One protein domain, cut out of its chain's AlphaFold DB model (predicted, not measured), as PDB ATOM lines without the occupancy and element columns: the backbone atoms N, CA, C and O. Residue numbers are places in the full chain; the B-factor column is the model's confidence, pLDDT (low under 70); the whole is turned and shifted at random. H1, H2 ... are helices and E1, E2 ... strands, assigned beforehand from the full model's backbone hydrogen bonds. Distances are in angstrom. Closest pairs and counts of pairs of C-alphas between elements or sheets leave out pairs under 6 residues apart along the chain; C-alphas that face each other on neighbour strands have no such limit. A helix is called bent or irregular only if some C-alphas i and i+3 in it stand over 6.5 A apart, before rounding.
ATOM      1  N   LEU A  39      51.555   9.619 113.473       71.69
ATOM      2  CA  LEU A  39      50.800   8.627 114.231       71.69
ATOM      3  C   LEU A  39      51.622   7.335 114.347       71.69
ATOM      4  O   LEU A  39      52.195   6.890 113.353       71.69
ATOM      5  N   PRO A  40      51.662   6.698 115.531       86.19
ATOM      6  CA  PRO A  40      52.436   5.484 115.710       86.19
ATOM      7  C   PRO A  40      51.826   4.329 114.913       86.19
ATOM      8  O   PRO A  40      50.619   4.071 114.957       86.19
ATOM      9  N   PHE A  41      52.690   3.583 114.247       91.50
ATOM     10  CA  PHE A  41      52.395   2.249 113.768       91.50
ATOM     11  C   PHE A  41      52.396   1.262 114.921       91.50
ATOM     12  O   PHE A  41      53.299   1.256 115.755       91.50
ATOM     13  N   THR A  42      51.392   0.394 114.934       95.81
ATOM     14  CA  THR A  42      51.369  -0.801 115.775       95.81
ATOM     15  C   THR A  42      51.442  -2.021 114.874       95.81
ATOM     16  O   THR A  42      50.562  -2.207 114.035       95.81
ATOM     17  N   ILE A  43      52.483  -2.827 115.048       96.75
ATOM     18  CA  ILE A  43      52.684  -4.120 114.393       96.75
ATOM     19  C   ILE A  43      52.356  -5.195 115.425       96.75
ATOM     20  O   ILE A  43      52.773  -5.084 116.576       96.75
ATOM     21  N   SER A  44      51.587  -6.209 115.055       97.56
ATOM     22  CA  SER A  44      51.261  -7.344 115.922       97.56
ATOM     23  C   SER A  44      51.256  -8.629 115.119       97.56
ATOM     24  O   SER A  44      50.686  -8.655 114.022       97.56
ATOM     25  N   THR A  45      51.841  -9.685 115.671       97.62
ATOM     26  CA  THR A  45      51.726 -11.033 115.112       97.62
ATOM     27  C   THR A  45      50.785 -11.896 115.939       97.62
ATOM     28  O   THR A  45      50.553 -11.665 117.130       97.62
ATOM     29  N   TYR A  46      50.201 -12.883 115.270       97.75
ATOM     30  CA  TYR A  46      49.216 -13.783 115.843       97.75
ATOM     31  C   TYR A  46      49.515 -15.210 115.416       97.75
ATOM     32  O   TYR A  46      49.841 -15.458 114.248       97.75
ATOM     33  N   ASP A  47      49.363 -16.140 116.349       96.06
ATOM     34  CA  ASP A  47      49.465 -17.561 116.055       96.06
ATOM     35  C   ASP A  47      48.303 -18.044 115.166       96.06
ATOM     36  O   ASP A  47      47.472 -17.271 114.666       96.06
ATOM     37  N   TYR A  48      48.268 -19.353 114.927       95.56
ATOM     38  CA  TYR A  48      47.217 -19.981 114.137       95.56
ATOM     39  C   TYR A  48      45.823 -19.776 114.758       95.56
ATOM     40  O   TYR A  48      44.877 -19.422 114.048       95.56
ATOM     41  N   ASP A  49      45.714 -19.897 116.081       94.75
ATOM     42  CA  ASP A  49      44.471 -19.787 116.852       94.75
ATOM     43  C   ASP A  49      44.066 -18.336 117.174       94.75
ATOM     44  O   ASP A  49      43.049 -18.083 117.824       94.75
ATOM     45  N   GLY A  50      44.819 -17.360 116.671       93.81
ATOM     46  CA  GLY A  50      44.534 -15.942 116.836       93.81
ATOM     47  C   GLY A  50      44.958 -15.362 118.185       93.81
ATOM     48  O   GLY A  50      44.554 -14.246 118.522       93.81
ATOM     49  N   GLN A  51      45.789 -16.065 118.954       94.25
ATOM     50  CA  GLN A  51      46.462 -15.483 120.106       94.25
ATOM     51  C   GLN A  51      47.525 -14.494 119.626       94.25
ATOM     52  O   GLN A  51      48.345 -14.802 118.761       94.25
ATOM     53  N   LYS A  52      47.521 -13.288 120.199       95.44
ATOM     54  CA  LYS A  52      48.564 -12.289 119.948       95.44
ATOM     55  C   LYS A  52      49.882 -12.767 120.565       95.44
ATOM     56  O   LYS A  52      49.920 -13.004 121.771       95.44
ATOM     57  N   ILE A  53      50.931 -12.876 119.752       94.62
ATOM     58  CA  ILE A  53      52.261 -13.342 120.178       94.62
ATOM     59  C   ILE A  53      53.127 -12.150 120.590       94.62
ATOM     60  O   ILE A  53      53.638 -12.102 121.706       94.62
ATOM     61  N   ASP A  54      53.266 -11.167 119.703       93.06
ATOM     62  CA  ASP A  54      54.087  -9.982 119.926       93.06
ATOM     63  C   ASP A  54      53.387  -8.697 119.467       93.06
ATOM     64  O   ASP A  54      52.365  -8.700 118.769       93.06
ATOM     65  N   GLN A  55      53.917  -7.563 119.932       95.44
ATOM     66  CA  GLN A  55      53.450  -6.249 119.521       95.44
ATOM     67  C   GLN A  55      54.572  -5.214 119.600       95.44
ATOM     68  O   GLN A  55      55.150  -4.987 120.662       95.44
ATOM     69  N   ILE A  56      54.805  -4.517 118.492       94.75
ATOM     70  CA  ILE A  56      55.804  -3.455 118.367       94.75
ATOM     71  C   ILE A  56      55.089  -2.143 118.045       94.75
ATOM     72  O   ILE A  56      54.182  -2.103 117.212       94.75
ATOM     73  N   LYS A  57      55.504  -1.056 118.700       93.62
ATOM     74  CA  LYS A  57      55.062   0.305 118.378       93.62
ATOM     75  C   LYS A  57      56.231   1.101 117.817       93.62
ATOM     76  O   LYS A  57      57.288   1.142 118.440       93.62
ATOM     77  N   ALA A  58      56.036   1.746 116.673       89.94
ATOM     78  CA  ALA A  58      57.069   2.526 115.999       89.94
ATOM     79  C   ALA A  58      56.481   3.770 115.330       89.94
ATOM     80  O   ALA A  58      55.315   3.783 114.955       89.94
ATOM     81  N   SER A  59      57.283   4.818 115.148       87.00
ATOM     82  CA  SER A  59      56.830   6.046 114.474       87.00
ATOM     83  C   SER A  59      56.777   5.909 112.951       87.00
ATOM     84  O   SER A  59      56.022   6.616 112.298       87.00
ATOM     85  N   SER A  60      57.577   5.006 112.382       83.94
ATOM     86  CA  SER A  60      57.617   4.714 110.951       83.94
ATOM     87  C   SER A  60      57.889   3.232 110.748       83.94
ATOM     88  O   SER A  60      58.643   2.629 111.517       83.94
ATOM     89  N   VAL A  61      57.249   2.658 109.731       90.44
ATOM     90  CA  VAL A  61      57.384   1.253 109.363       90.44
ATOM     91  C   VAL A  61      57.431   1.144 107.849       90.44
ATOM     92  O   VAL A  61      56.588   1.708 107.146       90.44
ATOM     93  N   LYS A  62      58.388   0.367 107.353       92.06
ATOM     94  CA  LYS A  62      58.462  -0.064 105.963       92.06
ATOM     95  C   LYS A  62      58.318  -1.577 105.926       92.06
ATOM     96  O   LYS A  62      59.066  -2.290 106.582       92.06
ATOM     97  N   ILE A  63      57.334  -2.047 105.164       93.38
ATOM     98  CA  ILE A  63      57.059  -3.474 104.991       93.38
ATOM     99  C   ILE A  63      57.249  -3.826 103.525       93.38
ATOM    100  O   ILE A  63      56.661  -3.187 102.651       93.38
ATOM    101  N   SER A  64      58.081  -4.827 103.265       94.31
ATOM    102  CA  SER A  64      58.387  -5.301 101.917       94.31
ATOM    103  C   SER A  64      58.689  -6.794 101.925       94.31
ATOM    104  O   SER A  64      58.817  -7.396 102.987       94.31
ATOM    105  N   THR A  65      58.784  -7.421 100.759       94.94
ATOM    106  CA  THR A  65      59.298  -8.791 100.689       94.94
ATOM    107  C   THR A  65      60.779  -8.808 101.056       94.94
ATOM    108  O   THR A  65      61.548  -7.963 100.595       94.94
ATOM    109  N   TYR A  66      61.198  -9.786 101.860       96.19
ATOM    110  CA  TYR A  66      62.597  -9.938 102.240       96.19
ATOM    111  C   TYR A  66      63.446 -10.306 101.021       96.19
ATOM    112  O   TYR A  66      63.354 -11.415 100.488       96.19
ATOM    113  N   LYS A  67      64.284  -9.361 100.578       93.62
ATOM    114  CA  LYS A  67      65.011  -9.436  99.298       93.62
ATOM    115  C   LYS A  67      65.794 -10.739  99.095       93.62
ATOM    116  O   LYS A  67      65.671 -11.303  98.013       93.62
ATOM    117  N   PRO A  68      66.539 -11.274 100.085       95.19
ATOM    118  CA  PRO A  68      67.270 -12.533  99.907       95.19
ATOM    119  C   PRO A  68      66.383 -13.754  99.637       95.19
ATOM    120  O   PRO A  68      66.867 -14.760  99.129       95.19
ATOM    121  N   MET A  69      65.095 -13.679  99.981       92.31
ATOM    122  CA  MET A  69      64.115 -14.740  99.750       92.31
ATOM    123  C   MET A  69      63.134 -14.401  98.627       92.31
ATOM    124  O   MET A  69      62.250 -15.215  98.356       92.31
ATOM    125  N   SER A  70      63.262 -13.231  97.994       92.81
ATOM    126  CA  SER A  70      62.414 -12.803  96.880       92.81
ATOM    127  C   SER A  70      62.621 -13.728  95.685       92.81
ATOM    128  O   SER A  70      63.750 -14.035  95.292       92.81
ATOM    129  N   LYS A  71      61.511 -14.207  95.123       91.44
ATOM    130  CA  LYS A  71      61.492 -15.047  93.925       91.44
ATOM    131  C   LYS A  71      60.299 -14.641  93.088       91.44
ATOM    132  O   LYS A  71      59.175 -14.650  93.569       91.44
ATOM    133  N   VAL A  72      60.542 -14.322  91.829       91.94
ATOM    134  CA  VAL A  72      59.520 -13.784  90.938       91.94
ATOM    135  C   VAL A  72      59.226 -14.790  89.825       91.94
ATOM    136  O   VAL A  72      60.150 -15.398  89.288       91.94
ATOM    137  N   ASP A  73      57.945 -15.005  89.515       90.25
ATOM    138  CA  ASP A  73      57.522 -15.902  88.433       90.25
ATOM    139  C   ASP A  73      57.654 -15.251  87.038       90.25
ATOM    140  O   ASP A  73      58.031 -14.085  86.894       90.25
ATOM    141  N   SER A  74      57.320 -15.998  85.980       91.69
ATOM    142  CA  SER A  74      57.350 -15.497  84.596       91.69
ATOM    143  C   SER A  74      56.422 -14.301  84.350       91.69
ATOM    144  O   SER A  74      56.650 -13.532  83.420       91.69
ATOM    145  N   ASN A  75      55.393 -14.132  85.183       89.19
ATOM    146  CA  ASN A  75      54.409 -13.052  85.113       89.19
ATOM    147  C   ASN A  75      54.777 -11.868  86.020       89.19
ATOM    148  O   ASN A  75      53.987 -10.941  86.178       89.19
ATOM    149  N   ARG A  76      55.987 -11.875  86.589       86.94
ATOM    150  CA  ARG A  76      56.507 -10.866  87.513       86.94
ATOM    151  C   ARG A  76      55.810 -10.813  88.879       86.94
ATOM    152  O   ARG A  76      55.939  -9.810  89.579       86.94
ATOM    153  N   ASN A  77      55.141 -11.889  89.297       88.44
ATOM    154  CA  ASN A  77      54.535 -11.979  90.626       88.44
ATOM    155  C   ASN A  77      55.536 -12.491  91.663       88.44
ATOM    156  O   ASN A  77      56.192 -13.517  91.450       88.44
ATOM    157  N   GLU A  78      55.593 -11.823  92.815       93.25
ATOM    158  CA  GLU A  78      56.375 -12.272  93.964       93.25
ATOM    159  C   GLU A  78      55.821 -13.585  94.539       93.25
ATOM    160  O   GLU A  78      54.620 -13.747  94.759       93.25
ATOM    161  N   GLN A  79      56.718 -14.530  94.817       93.81
ATOM    162  CA  GLN A  79      56.399 -15.870  95.306       93.81
ATOM    163  C   GLN A  79      56.801 -16.100  96.757       93.81
ATOM    164  O   GLN A  79      56.347 -17.081  97.364       93.81
ATOM    165  N   SER A  80      57.636 -15.226  97.311       94.00
ATOM    166  CA  SER A  80      58.114 -15.331  98.676       94.00
ATOM    167  C   SER A  80      57.051 -14.929  99.681       94.00
ATOM    168  O   SER A  80      56.388 -13.905  99.548       94.00
ATOM    169  N   ASN A  81      56.939 -15.731 100.735       94.88
ATOM    170  CA  ASN A  81      56.153 -15.385 101.911       94.88
ATOM    171  C   ASN A  81      57.019 -14.730 102.993       94.88
ATOM    172  O   ASN A  81      56.486 -14.383 104.037       94.88
ATOM    173  N   VAL A  82      58.334 -14.595 102.818       96.38
ATOM    174  CA  VAL A  82      59.177 -13.984 103.850       96.38
ATOM    175  C   VAL A  82      59.084 -12.471 103.707       96.38
ATOM    176  O   VAL A  82      59.450 -11.924 102.666       96.38
ATOM    177  N   ILE A  83      58.581 -11.799 104.736       96.00
ATOM    178  CA  ILE A  83      58.434 -10.345 104.751       96.00
ATOM    179  C   ILE A  83      59.483  -9.712 105.658       96.00
ATOM    180  O   ILE A  83      59.915 -10.291 106.652       96.00
ATOM    181  N   ASP A  84      59.880  -8.512 105.284       95.88
ATOM    182  CA  ASP A  84      60.824  -7.665 105.984       95.88
ATOM    183  C   ASP A  84      60.082  -6.448 106.527       95.88
ATOM    184  O   ASP A  84      59.426  -5.724 105.768       95.88
ATOM    185  N   VAL A  85      60.153  -6.259 107.841       95.25
ATOM    186  CA  VAL A  85      59.528  -5.157 108.565       95.25
ATOM    187  C   VAL A  85      60.636  -4.314 109.189       95.25
ATOM    188  O   VAL A  85      61.187  -4.654 110.235       95.25
ATOM    189  N   GLU A  86      60.948  -3.192 108.550       93.75
ATOM    190  CA  GLU A  86      61.907  -2.200 109.036       93.75
ATOM    191  C   GLU A  86      61.160  -1.141 109.858       93.75
ATOM    192  O   GLU A  86      60.158  -0.580 109.400       93.75
ATOM    193  N   TYR A  87      61.634  -0.846 111.068       91.19
ATOM    194  CA  TYR A  87      61.031   0.160 111.944       91.19
ATOM    195  C   TYR A  87      62.088   0.880 112.788       91.19
ATOM    196  O   TYR A  87      62.831   0.278 113.568       91.19
ATOM    197  N   GLY A  88      62.169   2.205 112.643       84.12
ATOM    198  CA  GLY A  88      63.289   2.972 113.199       84.12
ATOM    199  C   GLY A  88      64.625   2.444 112.661       84.12
ATOM    200  O   GLY A  88      64.821   2.418 111.452       84.12
ATOM    201  N   ASN A  89      65.503   1.982 113.558       86.25
ATOM    202  CA  ASN A  89      66.791   1.356 113.217       86.25
ATOM    203  C   ASN A  89      66.792  -0.172 113.429       86.25
ATOM    204  O   ASN A  89      67.854  -0.776 113.556       86.25
ATOM    205  N   HIS A  90      65.615  -0.789 113.529       93.31
ATOM    206  CA  HIS A  90      65.462  -2.219 113.776       93.31
ATOM    207  C   HIS A  90      64.790  -2.910 112.590       93.31
ATOM    208  O   HIS A  90      64.093  -2.281 111.790       93.31
ATOM    209  N   GLN A  91      64.991  -4.222 112.515       94.50
ATOM    210  CA  GLN A  91      64.459  -5.077 111.467       94.50
ATOM    211  C   GLN A  91      63.832  -6.321 112.092       94.50
ATOM    212  O   GLN A  91      64.421  -6.944 112.975       94.50
ATOM    213  N   MET A  92      62.656  -6.697 111.600       95.38
ATOM    214  CA  MET A  92      62.018  -7.976 111.880       95.38
ATOM    215  C   MET A  92      61.776  -8.704 110.561       95.38
ATOM    216  O   MET A  92      60.984  -8.261 109.730       95.38
ATOM    217  N   ILE A  93      62.441  -9.844 110.390       96.56
ATOM    218  CA  ILE A  93      62.190 -10.765 109.281       96.56
ATOM    219  C   ILE A  93      61.128 -11.756 109.752       96.56
ATOM    220  O   ILE A  93      61.333 -12.466 110.735       96.56
ATOM    221  N   HIS A  94      59.994 -11.799 109.060       95.94
ATOM    222  CA  HIS A  94      58.809 -12.536 109.490       95.94
ATOM    223  C   HIS A  94      58.314 -13.506 108.419       95.94
ATOM    224  O   HIS A  94      58.298 -13.195 107.227       95.94
ATOM    225  N   VAL A  95      57.868 -14.689 108.843       94.75
ATOM    226  CA  VAL A  95      57.275 -15.698 107.960       94.75
ATOM    227  C   VAL A  95      56.290 -16.587 108.723       94.75
ATOM    228  O   VAL A  95      56.499 -16.922 109.885       94.75
ATOM    229  N   GLY A  96      55.224 -17.017 108.045       91.31
ATOM    230  CA  GLY A  96      54.355 -18.113 108.496       91.31
ATOM    231  C   GLY A  96      53.134 -17.684 109.315       91.31
ATOM    232  O   GLY A  96      52.006 -18.013 108.935       91.31
ATOM    233  N   SER A  97      53.319 -16.947 110.407       94.38
ATOM    234  CA  SER A  97      52.210 -16.506 111.267       94.38
ATOM    235  C   SER A  97      51.529 -15.235 110.743       94.38
ATOM    236  O   SER A  97      52.052 -14.537 109.867       94.38
ATOM    237  N   SER A  98      50.320 -14.964 111.238       97.88
ATOM    238  CA  SER A  98      49.515 -13.824 110.785       97.88
ATOM    239  C   SER A  98      50.123 -12.524 111.315       97.88
ATOM    240  O   SER A  98      50.556 -12.483 112.465       97.88
ATOM    241  N   LEU A  99      50.144 -11.454 110.518       97.75
ATOM    242  CA  LEU A  99      50.665 -10.148 110.934       97.75
ATOM    243  C   LEU A  99      49.698  -9.030 110.549       97.75
ATOM    244  O   LEU A  99      49.207  -8.969 109.422       97.75
ATOM    245  N   ILE A 100      49.454  -8.115 111.488       97.94
ATOM    246  CA  ILE A 100      48.682  -6.890 111.276       97.94
ATOM    247  C   ILE A 100      49.554  -5.699 111.662       97.94
ATOM    248  O   ILE A 100      49.994  -5.593 112.803       97.94
ATOM    249  N   ALA A 101      49.766  -4.770 110.731       96.44
ATOM    250  CA  ALA A 101      50.407  -3.490 111.001       96.44
ATOM    251  C   ALA A 101      49.451  -2.347 110.657       96.44
ATOM    252  O   ALA A 101      48.911  -2.289 109.556       96.44
ATOM    253  N   ASN A 102      49.204  -1.441 111.597       95.69
ATOM    254  CA  ASN A 102      48.224  -0.373 111.418       95.69
ATOM    255  C   ASN A 102      48.730   0.976 111.932       95.69
ATOM    256  O   ASN A 102      49.412   1.048 112.952       95.69
ATOM    257  N   GLU A 103      48.358   2.041 111.230       93.88
ATOM    258  CA  GLU A 103      48.757   3.420 111.505       93.88
ATOM    259  C   GLU A 103      47.722   4.115 112.397       93.88
ATOM    260  O   GLU A 103      46.735   4.686 111.925       93.88
ATOM    261  N   GLY A 104      47.911   4.027 113.715       92.25
ATOM    262  CA  GLY A 104      47.047   4.673 114.705       92.25
ATOM    263  C   GLY A 104      45.567   4.271 114.642       92.25
ATOM    264  O   GLY A 104      44.710   5.041 115.086       92.25
ATOM    265  N   LEU A 105      45.222   3.117 114.062       95.38
ATOM    266  CA  LEU A 105      43.846   2.626 114.046       95.38
ATOM    267  C   LEU A 105      43.489   2.007 115.401       95.38
ATOM    268  O   LEU A 105      44.317   1.437 116.105       95.38
ATOM    269  N   THR A 106      42.222   2.122 115.791       95.88
ATOM    270  CA  THR A 106      41.728   1.469 117.007       95.88
ATOM    271  C   THR A 106      41.286   0.052 116.675       95.88
ATOM    272  O   THR A 106      40.301  -0.117 115.960       95.88
ATOM    273  N   ASN A 107      41.979  -0.944 117.228       97.00
ATOM    274  CA  ASN A 107      41.533  -2.331 117.180       97.00
ATOM    275  C   ASN A 107      40.451  -2.577 118.247       97.00
ATOM    276  O   ASN A 107      40.738  -2.620 119.446       97.00
ATOM    277  N   TYR A 108      39.200  -2.731 117.818       97.00
ATOM    278  CA  TYR A 108      38.076  -2.996 118.717       97.00
ATOM    279  C   TYR A 108      38.074  -4.424 119.268       97.00
ATOM    280  O   TYR A 108      37.541  -4.618 120.354       97.00
ATOM    281  N   GLN A 109      38.734  -5.384 118.606       95.38
ATOM    282  CA  GLN A 109      38.921  -6.737 119.150       95.38
ATOM    283  C   GLN A 109      39.781  -6.704 120.419       95.38
ATOM    284  O   GLN A 109      39.422  -7.292 121.433       95.38
ATOM    285  N   ASP A 110      40.885  -5.949 120.402       93.50
ATOM    286  CA  ASP A 110      41.743  -5.797 121.583       93.50
ATOM    287  C   ASP A 110      40.995  -5.116 122.735       93.50
ATOM    288  O   ASP A 110      41.062  -5.562 123.880       93.50
ATOM    289  N   LYS A 111      40.237  -4.052 122.434       93.81
ATOM    290  CA  LYS A 111      39.407  -3.373 123.439       93.81
ATOM    291  C   LYS A 111      38.313  -4.282 123.994       93.81
ATOM    292  O   LYS A 111      37.986  -4.174 125.171       93.81
ATOM    293  N   PHE A 112      37.731  -5.133 123.155       91.88
ATOM    294  CA  PHE A 112      36.723  -6.101 123.567       91.88
ATOM    295  C   PHE A 112      37.318  -7.122 124.539       91.88
ATOM    296  O   PHE A 112      36.813  -7.261 125.649       91.88
ATOM    297  N   ASN A 113      38.457  -7.725 124.185       88.62
ATOM    298  CA  ASN A 113      39.163  -8.700 125.021       88.62
ATOM    299  C   ASN A 113      39.617  -8.128 126.376       88.62
ATOM    300  O   ASN A 113      39.728  -8.865 127.348       88.62
ATOM    301  N   GLN A 114      39.880  -6.819 126.457       86.56
ATOM    302  CA  GLN A 114      40.209  -6.142 127.719       86.56
ATOM    303  C   GLN A 114      38.987  -5.897 128.612       86.56
ATOM    304  O   GLN A 114      39.129  -5.818 129.829       86.56
ATOM    305  N   LYS A 115      37.798  -5.723 128.021       81.38
ATOM    306  CA  LYS A 115      36.558  -5.428 128.756       81.38
ATOM    307  C   LYS A 115      35.788  -6.682 129.154       81.38
ATOM    308  O   LYS A 115      35.128  -6.681 130.188       81.38
ATOM    309  N   VAL A 116      35.817  -7.711 128.313       76.75
ATOM    310  CA  VAL A 116      34.956  -8.885 128.437       76.75
ATOM    311  C   VAL A 116      35.773 -10.076 128.905       76.75
ATOM    312  O   VAL A 116      36.791 -10.428 128.314       76.75
ATOM    313  N   ASN A 117      35.301 -10.734 129.960       68.44
ATOM    314  CA  ASN A 117      35.837 -12.029 130.346       68.44
ATOM    315  C   ASN A 117      35.322 -13.084 129.356       68.44
ATOM    316  O   ASN A 117      34.118 -13.329 129.295       68.44
ATOM    317  N   ILE A 118      36.233 -13.710 128.605       62.97
ATOM    318  CA  ILE A 118      35.938 -14.679 127.530       62.97
ATOM    319  C   ILE A 118      35.032 -15.833 128.007       62.97
ATOM    320  O   ILE A 118      34.294 -16.408 127.214       62.97
ATOM    321  N   LYS A 119      35.006 -16.129 129.315       60.69
ATOM    322  CA  LYS A 119      34.124 -17.148 129.914       60.69
ATOM    323  C   LYS A 119      32.623 -16.824 129.837       60.69
ATOM    324  O   LYS A 119      31.822 -17.728 130.029       60.69
ATOM    325  N   ASN A 120      32.253 -15.572 129.558       63.44
ATOM    326  CA  ASN A 120      30.862 -15.106 129.524       63.44
ATOM    327  C   ASN A 120      30.331 -14.862 128.098       63.44
ATOM    328  O   ASN A 120      29.259 -14.276 127.951       63.44
ATOM    329  N   LEU A 121      31.072 -15.252 127.055       69.56
ATOM    330  CA  LEU A 121      30.628 -15.088 125.667       69.56
ATOM    331  C   LEU A 121      29.512 -16.085 125.355       69.56
ATOM    332  O   LEU A 121      29.629 -17.266 125.690       69.56
ATOM    333  N   ASN A 122      28.447 -15.626 124.696       74.06
ATOM    334  CA  ASN A 122      27.387 -16.513 124.238       74.06
ATOM    335  C   ASN A 122      27.774 -17.074 122.860       74.06
ATOM    336  O   ASN A 122      27.771 -16.318 121.889       74.06
ATOM    337  N   PRO A 123      28.028 -18.389 122.714       76.19
ATOM    338  CA  PRO A 123      28.431 -18.969 121.430       76.19
ATOM    339  C   PRO A 123      27.383 -18.808 120.319       76.19
ATOM    340  O   PRO A 123      27.702 -18.975 119.146       76.19
ATOM    341  N   SER A 124      26.133 -18.514 120.687       82.12
ATOM    342  CA  SER A 124      25.014 -18.343 119.756       82.12
ATOM    343  C   SER A 124      24.969 -16.951 119.126       82.12
ATOM    344  O   SER A 124      24.247 -16.754 118.152       82.12
ATOM    345  N   VAL A 125      25.699 -15.977 119.681       84.56
ATOM    346  CA  VAL A 125      25.740 -14.609 119.157       84.56
ATOM    347  C   VAL A 125      27.000 -14.444 118.308       84.56
ATOM    348  O   VAL A 125      28.099 -14.766 118.767       84.56
ATOM    349  N   PRO A 126      26.894 -13.932 117.069       89.81
ATOM    350  CA  PRO A 126      28.071 -13.634 116.270       89.81
ATOM    351  C   PRO A 126      29.010 -12.666 117.000       89.81
ATOM    352  O   PRO A 126      28.605 -11.587 117.432       89.81
ATOM    353  N   MET A 127      30.300 -13.010 117.068       90.12
ATOM    354  CA  MET A 127      31.317 -12.199 117.755       90.12
ATOM    355  C   MET A 127      31.331 -10.735 117.284       90.12
ATOM    356  O   MET A 127      31.512  -9.814 118.079       90.12
ATOM    357  N   LEU A 128      31.123 -10.492 115.985       93.62
ATOM    358  CA  LEU A 128      31.098  -9.132 115.447       93.62
ATOM    359  C   LEU A 128      29.917  -8.311 115.997       93.62
ATOM    360  O   LEU A 128      30.102  -7.128 116.287       93.62
ATOM    361  N   SER A 129      28.751  -8.934 116.197       93.12
ATOM    362  CA  SER A 129      27.582  -8.309 116.828       93.12
ATOM    363  C   SER A 129      27.852  -7.970 118.289       93.12
ATOM    364  O   SER A 129      27.514  -6.878 118.744       93.12
ATOM    365  N   GLU A 130      28.511  -8.862 119.035       92.00
ATOM    366  CA  GLU A 130      28.887  -8.582 120.425       92.00
ATOM    367  C   GLU A 130      29.845  -7.390 120.527       92.00
ATOM    368  O   GLU A 130      29.634  -6.487 121.345       92.00
ATOM    369  N   ILE A 131      30.866  -7.335 119.664       94.19
ATOM    370  CA  ILE A 131      31.793  -6.200 119.594       94.19
ATOM    371  C   ILE A 131      31.031  -4.922 119.236       94.19
ATOM    372  O   ILE A 131      31.195  -3.908 119.917       94.19
ATOM    373  N   TYR A 132      30.171  -4.957 118.214       95.06
ATOM    374  CA  TYR A 132      29.356  -3.804 117.836       95.06
ATOM    375  C   TYR A 132      28.527  -3.298 119.021       95.06
ATOM    376  O   TYR A 132      28.627  -2.129 119.382       95.06
ATOM    377  N   ASN A 133      27.793  -4.174 119.704       93.06
ATOM    378  CA  ASN A 133      26.946  -3.789 120.833       93.06
ATOM    379  C   ASN A 133      27.736  -3.132 121.978       93.06
ATOM    380  O   ASN A 133      27.250  -2.182 122.597       93.06
ATOM    381  N   ASN A 134      28.976  -3.568 122.209       92.94
ATOM    382  CA  ASN A 134      29.866  -2.996 123.223       92.94
ATOM    383  C   ASN A 134      30.469  -1.634 122.835       92.94
ATOM    384  O   ASN A 134      30.903  -0.880 123.713       92.94
ATOM    385  N   PHE A 135      30.519  -1.310 121.540       95.12
ATOM    386  CA  PHE A 135      31.199  -0.117 121.019       95.12
ATOM    387  C   PHE A 135      30.348   0.734 120.069       95.12
ATOM    388  O   PHE A 135      30.877   1.672 119.474       95.12
ATOM    389  N   LYS A 136      29.039   0.486 119.961       94.44
ATOM    390  CA  LYS A 136      28.127   1.162 119.020       94.44
ATOM    391  C   LYS A 136      28.234   2.686 119.062       94.44
ATOM    392  O   LYS A 136      28.300   3.334 118.025       94.44
ATOM    393  N   ASN A 137      28.389   3.254 120.260       94.12
ATOM    394  CA  ASN A 137      28.544   4.697 120.457       94.12
ATOM    395  C   ASN A 137      29.824   5.248 119.799       94.12
ATOM    396  O   ASN A 137      29.840   6.377 119.325       94.12
ATOM    397  N   ASN A 138      30.898   4.455 119.739       94.75
ATOM    398  CA  ASN A 138      32.141   4.824 119.058       94.75
ATOM    399  C   ASN A 138      32.052   4.673 117.531       94.75
ATOM    400  O   ASN A 138      32.930   5.165 116.821       94.75
ATOM    401  N   TRP A 139      31.051   3.945 117.033       95.75
ATOM    402  CA  TRP A 139      30.885   3.623 115.615       95.75
ATOM    403  C   TRP A 139      29.856   4.541 114.937       95.75
ATOM    404  O   TRP A 139      29.693   4.482 113.722       95.75
ATOM    405  N   VAL A 140      29.210   5.436 115.695       92.94
ATOM    406  CA  VAL A 140      28.268   6.431 115.168       92.94
ATOM    407  C   VAL A 140      28.923   7.260 114.064       92.94
ATOM    408  O   VAL A 140      30.029   7.784 114.214       92.94
ATOM    409  N   GLY A 141      28.219   7.370 112.937       91.12
ATOM    410  CA  GLY A 141      28.686   8.105 111.765       91.12
ATOM    411  C   GLY A 141      29.784   7.396 110.972       91.12
ATOM    412  O   GLY A 141      30.359   8.029 110.091       91.12
ATOM    413  N   LYS A 142      30.089   6.123 111.275       96.31
ATOM    414  CA  LYS A 142      30.946   5.260 110.453       96.31
ATOM    415  C   LYS A 142      30.143   4.513 109.393       96.31
ATOM    416  O   LYS A 142      28.938   4.354 109.526       96.31
ATOM    417  N   SER A 143      30.794   4.069 108.319       96.81
ATOM    418  CA  SER A 143      30.100   3.435 107.181       96.81
ATOM    419  C   SER A 143      30.558   2.008 106.892       96.81
ATOM    420  O   SER A 143      29.838   1.255 106.227       96.81
ATOM    421  N   ARG A 144      31.756   1.629 107.349       98.19
ATOM    422  CA  ARG A 144      32.389   0.346 107.036       98.19
ATOM    423  C   ARG A 144      33.065  -0.258 108.260       98.19
ATOM    424  O   ARG A 144      33.725   0.448 109.026       98.19
ATOM    425  N   VAL A 145      32.955  -1.577 108.382       98.25
ATOM    426  CA  VAL A 145      33.577  -2.395 109.430       98.25
ATOM    427  C   VAL A 145      34.475  -3.432 108.770       98.25
ATOM    428  O   VAL A 145      34.056  -4.121 107.847       98.25
ATOM    429  N   ILE A 146      35.714  -3.546 109.234       98.56
ATOM    430  CA  ILE A 146      36.705  -4.504 108.748       98.56
ATOM    431  C   ILE A 146      36.938  -5.511 109.865       98.56
ATOM    432  O   ILE A 146      37.439  -5.142 110.925       98.56
ATOM    433  N   MET A 147      36.597  -6.771 109.624       98.19
ATOM    434  CA  MET A 147      36.884  -7.877 110.532       98.19
ATOM    435  C   MET A 147      38.022  -8.707 109.954       98.19
ATOM    436  O   MET A 147      37.915  -9.192 108.829       98.19
ATOM    437  N   ILE A 148      39.094  -8.875 110.723       98.50
ATOM    438  CA  ILE A 148      40.269  -9.663 110.355       98.50
ATOM    439  C   ILE A 148      40.347 -10.878 111.270       98.50
ATOM    440  O   ILE A 148      40.154 -10.776 112.488       98.50
ATOM    441  N   ARG A 149      40.632 -12.026 110.668       98.00
ATOM    442  CA  ARG A 149      40.712 -13.328 111.317       98.00
ATOM    443  C   ARG A 149      42.074 -13.972 111.064       98.00
ATOM    444  O   ARG A 149      42.707 -13.709 110.040       98.00
ATOM    445  N   SER A 150      42.515 -14.801 112.005       96.81
ATOM    446  CA  SER A 150      43.669 -15.681 111.818       96.81
ATOM    447  C   SER A 150      43.386 -16.720 110.730       96.81
ATOM    448  O   SER A 150      42.255 -16.859 110.261       96.81
ATOM    449  N   GLN A 151      44.403 -17.506 110.380       92.88
ATOM    450  CA  GLN A 151      44.287 -18.620 109.430       92.88
ATOM    451  C   GLN A 151      43.288 -19.704 109.884       92.88
ATOM    452  O   GLN A 151      42.744 -20.413 109.046       92.88
ATOM    453  N   ALA A 152      43.009 -19.815 111.189       95.38
ATOM    454  CA  ALA A 152      41.979 -20.702 111.738       95.38
ATOM    455  C   ALA A 152      40.572 -20.068 111.777       95.38
ATOM    456  O   ALA A 152      39.657 -20.609 112.402       95.38
ATOM    457  N   GLY A 153      40.393 -18.879 111.195       93.62
ATOM    458  CA  GLY A 153      39.130 -18.140 111.222       93.62
ATOM    459  C   GLY A 153      38.835 -17.430 112.550       93.62
ATOM    460  O   GLY A 153      37.729 -16.919 112.739       93.62
ATOM    461  N   LYS A 154      39.799 -17.357 113.478       93.88
ATOM    462  CA  LYS A 154      39.603 -16.742 114.802       93.88
ATOM    463  C   LYS A 154      39.679 -15.215 114.704       93.88
ATOM    464  O   LYS A 154      40.625 -14.715 114.103       93.88
ATOM    465  N   PRO A 155      38.729 -14.442 115.259       94.88
ATOM    466  CA  PRO A 155      38.761 -12.978 115.184       94.88
ATOM    467  C   PRO A 155      39.977 -12.388 115.916       94.88
ATOM    468  O   PRO A 155      40.118 -12.572 117.123       94.88
ATOM    469  N   ILE A 156      40.827 -11.644 115.200       97.00
ATOM    470  CA  ILE A 156      42.070 -11.058 115.747       97.00
ATOM    471  C   ILE A 156      42.103  -9.530 115.691       97.00
ATOM    472  O   ILE A 156      42.763  -8.892 116.516       97.00
ATOM    473  N   ALA A 157      41.357  -8.918 114.768       98.06
ATOM    474  CA  ALA A 157      41.186  -7.473 114.751       98.06
ATOM    475  C   ALA A 157      39.840  -7.030 114.176       98.06
ATOM    476  O   ALA A 157      39.300  -7.649 113.260       98.06
ATOM    477  N   VAL A 158      39.332  -5.913 114.697       98.31
ATOM    478  CA  VAL A 158      38.169  -5.209 114.149       98.31
ATOM    479  C   VAL A 158      38.491  -3.724 114.036       98.31
ATOM    480  O   VAL A 158      38.801  -3.074 115.035       98.31
ATOM    481  N   PHE A 159      38.398  -3.183 112.824       98.44
ATOM    482  CA  PHE A 159      38.594  -1.764 112.525       98.44
ATOM    483  C   PHE A 159      37.331  -1.162 111.914       98.44
ATOM    484  O   PHE A 159      36.530  -1.862 111.301       98.44
ATOM    485  N   VAL A 160      37.155   0.149 112.063       97.94
ATOM    486  CA  VAL A 160      35.955   0.857 111.596       97.94
ATOM    487  C   VAL A 160      36.359   2.184 110.962       97.94
ATOM    488  O   VAL A 160      37.225   2.882 111.494       97.94
ATOM    489  N   GLY A 161      35.733   2.546 109.842       96.81
ATOM    490  CA  GLY A 161      36.050   3.765 109.095       96.81
ATOM    491  C   GLY A 161      34.910   4.252 108.200       96.81
ATOM    492  O   GLY A 161      33.878   3.596 108.071       96.81
ATOM    493  N   ASN A 162      35.104   5.424 107.591       95.81
ATOM    494  CA  ASN A 162      34.183   6.016 106.611       95.81
ATOM    495  C   ASN A 162      34.568   5.690 105.168       95.81
ATOM    496  O   ASN A 162      33.719   5.451 104.311       95.81
ATOM    497  N   ARG A 163      35.866   5.728 104.880       94.62
ATOM    498  CA  ARG A 163      36.436   5.430 103.568       94.62
ATOM    499  C   ARG A 163      37.395   4.273 103.735       94.62
ATOM    500  O   ARG A 163      38.504   4.459 104.230       94.62
ATOM    501  N   VAL A 164      36.943   3.095 103.323       96.44
ATOM    502  CA  VAL A 164      37.734   1.868 103.334       96.44
ATOM    503  C   VAL A 164      37.992   1.460 101.894       96.44
ATOM    504  O   VAL A 164      37.049   1.235 101.140       96.44
ATOM    505  N   ARG A 165      39.265   1.406 101.503       94.81
ATOM    506  CA  ARG A 165      39.685   1.028 100.148       94.81
ATOM    507  C   ARG A 165      40.783  -0.018 100.225       94.81
ATOM    508  O   ARG A 165      41.760   0.184 100.937       94.81
ATOM    509  N   VAL A 166      40.610  -1.116  99.499       94.56
ATOM    510  CA  VAL A 166      41.658  -2.122  99.316       94.56
ATOM    511  C   VAL A 166      42.559  -1.656  98.176       94.56
ATOM    512  O   VAL A 166      42.061  -1.280  97.116       94.56
ATOM    513  N   THR A 167      43.866  -1.665  98.404       86.25
ATOM    514  CA  THR A 167      44.880  -1.267  97.427       86.25
ATOM    515  C   THR A 167      45.692  -2.491  97.018       86.25
ATOM    516  O   THR A 167      45.985  -3.358  97.846       86.25
ATOM    517  N   GLY A 168      46.058  -2.555  95.736       80.44
ATOM    518  CA  GLY A 168      46.915  -3.610  95.207       80.44
ATOM    519  C   GLY A 168      48.276  -3.664  95.906       80.44
ATOM    520  O   GLY A 168      48.798  -2.659  96.395       80.44
ATOM    521  N   THR A 169      48.851  -4.860  95.958       87.31
ATOM    522  CA  THR A 169      50.196  -5.103  96.473       87.31
ATOM    523  C   THR A 169      50.841  -6.205  95.646       87.31
ATOM    524  O   THR A 169      50.179  -7.156  95.245       87.31
ATOM    525  N   ASP A 170      52.128  -6.049  95.385       87.25
ATOM    526  CA  ASP A 170      52.995  -7.036  94.745       87.25
ATOM    527  C   ASP A 170      53.408  -8.151  95.715       87.25
ATOM    528  O   ASP A 170      53.700  -9.264  95.293       87.25
ATOM    529  N   MET A 171      53.392  -7.871  97.019       92.12
ATOM    530  CA  MET A 171      53.684  -8.843  98.073       92.12
ATOM    531  C   MET A 171      52.658  -9.983  98.151       92.12
ATOM    532  O   MET A 171      51.446  -9.757  98.220       92.12
ATOM    533  N   LYS A 172      53.154 -11.220  98.240       93.25
ATOM    534  CA  LYS A 172      52.329 -12.423  98.374       93.25
ATOM    535  C   LYS A 172      51.658 -12.521  99.742       93.25
ATOM    536  O   LYS A 172      52.255 -12.219 100.771       93.25
ATOM    537  N   SER A 173      50.415 -13.013  99.746       94.38
ATOM    538  CA  SER A 173      49.610 -13.211 100.963       94.38
ATOM    539  C   SER A 173      49.439 -11.935 101.796       94.38
ATOM    540  O   SER A 173      49.255 -12.001 103.011       94.38
ATOM    541  N   THR A 174      49.481 -10.780 101.138       95.19
ATOM    542  CA  THR A 174      49.368  -9.465 101.757       95.19
ATOM    543  C   THR A 174      48.159  -8.729 101.206       95.19
ATOM    544  O   THR A 174      47.796  -8.856 100.039       95.19
ATOM    545  N   THR A 175      47.543  -7.899 102.036       95.56
ATOM    546  CA  THR A 175      46.568  -6.907 101.590       95.56
ATOM    547  C   THR A 175      46.863  -5.573 102.258       95.56
ATOM    548  O   THR A 175      47.115  -5.499 103.462       95.56
ATOM    549  N   LYS A 176      46.837  -4.503 101.461       95.69
ATOM    550  CA  LYS A 176      46.928  -3.124 101.940       95.69
ATOM    551  C   LYS A 176      45.532  -2.521 101.912       95.69
ATOM    552  O   LYS A 176      44.836  -2.592 100.904       95.69
ATOM    553  N   ILE A 177      45.114  -1.938 103.024       96.25
ATOM    554  CA  ILE A 177      43.814  -1.296 103.175       96.25
ATOM    555  C   ILE A 177      44.044   0.130 103.662       96.25
ATOM    556  O   ILE A 177      44.742   0.370 104.646       96.25
ATOM    557  N   ASN A 178      43.446   1.095 102.977       94.88
ATOM    558  CA  ASN A 178      43.361   2.467 103.442       94.88
ATOM    559  C   ASN A 178      42.066   2.655 104.232       94.88
ATOM    560  O   ASN A 178      40.984   2.413 103.697       94.88
ATOM    561  N   VAL A 179      42.177   3.111 105.479       96.06
ATOM    562  CA  VAL A 179      41.044   3.388 106.370       96.06
ATOM    563  C   VAL A 179      41.095   4.852 106.779       96.06
ATOM    564  O   VAL A 179      41.939   5.255 107.573       96.06
ATOM    565  N   ASP A 180      40.212   5.676 106.218       94.12
ATOM    566  CA  ASP A 180      40.148   7.119 106.493       94.12
ATOM    567  C   ASP A 180      41.487   7.859 106.269       94.12
ATOM    568  O   ASP A 180      41.777   8.857 106.926       94.12
ATOM    569  N   GLY A 181      42.301   7.398 105.311       91.06
ATOM    570  CA  GLY A 181      43.630   7.953 105.031       91.06
ATOM    571  C   GLY A 181      44.770   7.322 105.834       91.06
ATOM    572  O   GLY A 181      45.913   7.700 105.612       91.06
ATOM    573  N   ARG A 182      44.483   6.359 106.718       92.00
ATOM    574  CA  ARG A 182      45.474   5.617 107.511       92.00
ATOM    575  C   ARG A 182      45.757   4.258 106.893       92.00
ATOM    576  O   ARG A 182      44.851   3.618 106.352       92.00
ATOM    577  N   ARG A 183      47.005   3.812 106.987       92.88
ATOM    578  CA  ARG A 183      47.449   2.534 106.427       92.88
ATOM    579  C   ARG A 183      47.137   1.372 107.368       92.88
ATOM    580  O   ARG A 183      47.419   1.419 108.563       92.88
ATOM    581  N   LEU A 184      46.579   0.312 106.798       96.50
ATOM    582  CA  LEU A 184      46.394  -0.991 107.418       96.50
ATOM    583  C   LEU A 184      47.004  -2.044 106.496       96.50
ATOM    584  O   LEU A 184      46.612  -2.187 105.343       96.50
ATOM    585  N   PHE A 185      47.980  -2.766 107.010       95.75
ATOM    586  CA  PHE A 185      48.665  -3.852 106.341       95.75
ATOM    587  C   PHE A 185      48.297  -5.150 107.050       95.75
ATOM    588  O   PHE A 185      48.436  -5.252 108.270       95.75
ATOM    589  N   ILE A 186      47.822  -6.130 106.290       97.00
ATOM    590  CA  ILE A 186      47.514  -7.466 106.797       97.00
ATOM    591  C   ILE A 186      48.271  -8.499 105.972       97.00
ATOM    592  O   ILE A 186      48.335  -8.404 104.746       97.00
ATOM    593  N   TYR A 187      48.861  -9.474 106.648       97.44
ATOM    594  CA  TYR A 187      49.637 -10.545 106.043       97.44
ATOM    595  C   TYR A 187      49.199 -11.887 106.621       97.44
ATOM    596  O   TYR A 187      49.168 -12.065 107.838       97.44
ATOM    597  N   ARG A 188      48.864 -12.821 105.723       96.62
ATOM    598  CA  ARG A 188      48.343 -14.163 106.030       96.62
ATOM    599  C   ARG A 188      47.146 -14.153 106.989       96.62
ATOM    600  O   ARG A 188      47.088 -14.954 107.919       96.62
ATOM    601  N   CYS A 189      46.194 -13.264 106.727       96.88
ATOM    602  CA  CYS A 189      44.930 -13.176 107.449       96.88
ATOM    603  C   CYS A 189      43.753 -13.324 106.486       96.88
ATOM    604  O   CYS A 189      43.824 -12.844 105.352       96.88
ATOM    605  N   ASP A 190      42.641 -13.853 106.984       96.69
ATOM    606  CA  ASP A 190      41.350 -13.702 106.319       96.69
ATOM    607  C   ASP A 190      40.721 -12.373 106.733       96.69
ATOM    608  O   ASP A 190      40.848 -11.942 107.882       96.69
ATOM    609  N   TYR A 191      39.991 -11.718 105.831       97.19
ATOM    610  CA  TYR A 191      39.275 -10.492 106.175       97.19
ATOM    611  C   TYR A 191      37.921 -10.385 105.483       97.19
ATOM    612  O   TYR A 191      37.679 -10.953 104.421       97.19
ATOM    613  N   SER A 192      37.021  -9.638 106.112       97.69
ATOM    614  CA  SER A 192      35.733  -9.243 105.547       97.69
ATOM    615  C   SER A 192      35.510  -7.761 105.803       97.69
ATOM    616  O   SER A 192      35.816  -7.265 106.889       97.69
ATOM    617  N   ILE A 193      34.976  -7.061 104.805       98.00
ATOM    618  CA  ILE A 193      34.596  -5.653 104.913       98.00
ATOM    619  C   ILE A 193      33.081  -5.588 104.756       98.00
ATOM    620  O   ILE A 193      32.549  -6.012 103.735       98.00
ATOM    621  N   TYR A 194      32.406  -5.072 105.773       97.50
ATOM    622  CA  TYR A 194      30.956  -4.955 105.829       97.50
ATOM    623  C   TYR A 194      30.539  -3.493 105.783       97.50
ATOM    624  O   TYR A 194      31.226  -2.618 106.319       97.50
ATOM    625  N   ASP A 195      29.365  -3.246 105.220       97.69
ATOM    626  CA  ASP A 195      28.630  -2.015 105.468       97.69
ATOM    627  C   ASP A 195      28.180  -2.010 106.931       97.69
ATOM    628  O   ASP A 195      27.713  -3.032 107.442       97.69
ATOM    629  N   LEU A 196      28.323  -0.871 107.617       96.56
ATOM    630  CA  LEU A 196      27.948  -0.781 109.032       96.56
ATOM    631  C   LEU A 196      26.475  -1.166 109.239       96.56
ATOM    632  O   LEU A 196      26.171  -1.933 110.144       96.56
ATOM    633  N   SER A 197      25.593  -0.752 108.326       96.00
ATOM    634  CA  SER A 197      24.165  -1.097 108.332       96.00
ATOM    635  C   SER A 197      23.875  -2.599 108.266       96.00
ATOM    636  O   SER A 197      22.774  -3.026 108.613       96.00
ATOM    637  N   THR A 198      24.817  -3.404 107.767       95.38
ATOM    638  CA  THR A 198      24.708  -4.867 107.787       95.38
ATOM    639  C   THR A 198      25.038  -5.396 109.176       95.38
ATOM    640  O   THR A 198      24.311  -6.237 109.687       95.38
ATOM    641  N   VAL A 199      26.094  -4.872 109.807       94.31
ATOM    642  CA  VAL A 199      26.515  -5.266 111.162       94.31
ATOM    643  C   VAL A 199      25.473  -4.875 112.212       94.31
ATOM    644  O   VAL A 199      25.240  -5.629 113.146       94.31
ATOM    645  N   GLU A 200      24.787  -3.746 112.028       92.12
ATOM    646  CA  GLU A 200      23.697  -3.284 112.905       92.12
ATOM    647  C   GLU A 200      22.509  -4.255 112.997       92.12
ATOM    648  O   GLU A 200      21.704  -4.147 113.922       92.12
ATOM    649  N   LYS A 201      22.379  -5.170 112.032       90.50
ATOM    650  CA  LYS A 201      21.255  -6.107 111.902       90.50
ATOM    651  C   LYS A 201      21.629  -7.562 112.211       90.50
ATOM    652  O   LYS A 201      20.761  -8.419 112.076       90.50
TER     653      LYS A 201
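AT A GLANCE: This is residues 39 to 201 of the 202 residues of an uncharacterized protein of Lactobacillus pasteurii DSM 23907 = CRBIP 24.76 (UniProt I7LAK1). A twisted six-stranded sheet, E2 E1 E6 E11 E10 E9, stands in the middle of a stack of three sheets, with the small sheet E3 E4 E5 partly over one face and the small sheet E8 E7 E12 partly over the other. H2 packs over the edge strand E8 on one face of the sheet E8 E7 E12, with H1 on that same face beside the strands. The printed part has 163 residues, with twelve named strands and three named helices in the order E1 to E6, H1, H2, E7 to E12, H3; each sheet is antiparallel and the class is mixed. It is compact, with a radius of gyration of the C-alphas of 16.3 A and spans of 46 by 32 by 31 A.

IN THESE COORDINATES: The largest sheet holds E2, residues 52 to 58, 17.5 A long; E1, 41 to 46, 16.5 A; E6, 98 to 103, 17.3 A; E11, 182 to 187, 16.8 A; E10, 174 to 179, 16.0 A; and E9, 164 to 167. E1 begins at C-alpha 41, (52.395, 2.249, 113.768). One small sheet holds E3, residues 61 to 65, E4, 83 to 87, and E5, 90 to 94. The other holds E8, 155 to 161, 18.0 A; E7, 144 to 149, 16.6 A; and E12, 190 to 195, 17.3 A. H1 is residues 108 to 115, H2 127 to 139, 16.0 A, and H3 196 to 199, ending at C-alpha 199, (26.515, -5.266, 111.162).

HOW THE PARTS SIT: In the largest sheet E1 and E6 are antiparallel at 165 degrees, with N 44 and O 100 within hydrogen-bond range at 2.8 A. E9, E10 and E11 form a meander, each strand the antiparallel neighbour of the one before, as do E3, E4 and E5; N 177 and O 184 are 2.8 A apart. The largest sheet and E3 E4 E5 are face to face, 10.5 A centre to centre; it and E8 E7 E12 are face to face at 10.6 A. H2 makes two layers with E8 E7 E12, helix on one face, at a height of 10.0 A. H1, on the same face at 5.5 A, is over none of the strands. H1 and H2 touch about perpendicular at 85 degrees, closest at C-alphas 112 and 131, 6.3 A. H3 only grazes that sheet. Every O i to N i+4 pair is within range in H1, 7 of 9 in H2, which is irregular with C-alphas 134 and 137 8.3 A apart; H3 is too short for such a pair.

THE WHOLE: The C-alphas farthest apart, of Ser 74 and Asn 120, are 52.2 A apart. The printed part has no cut. The links E3 to E4 and H1 to H2 are long. Residues 117 to 121 are under pLDDT 70.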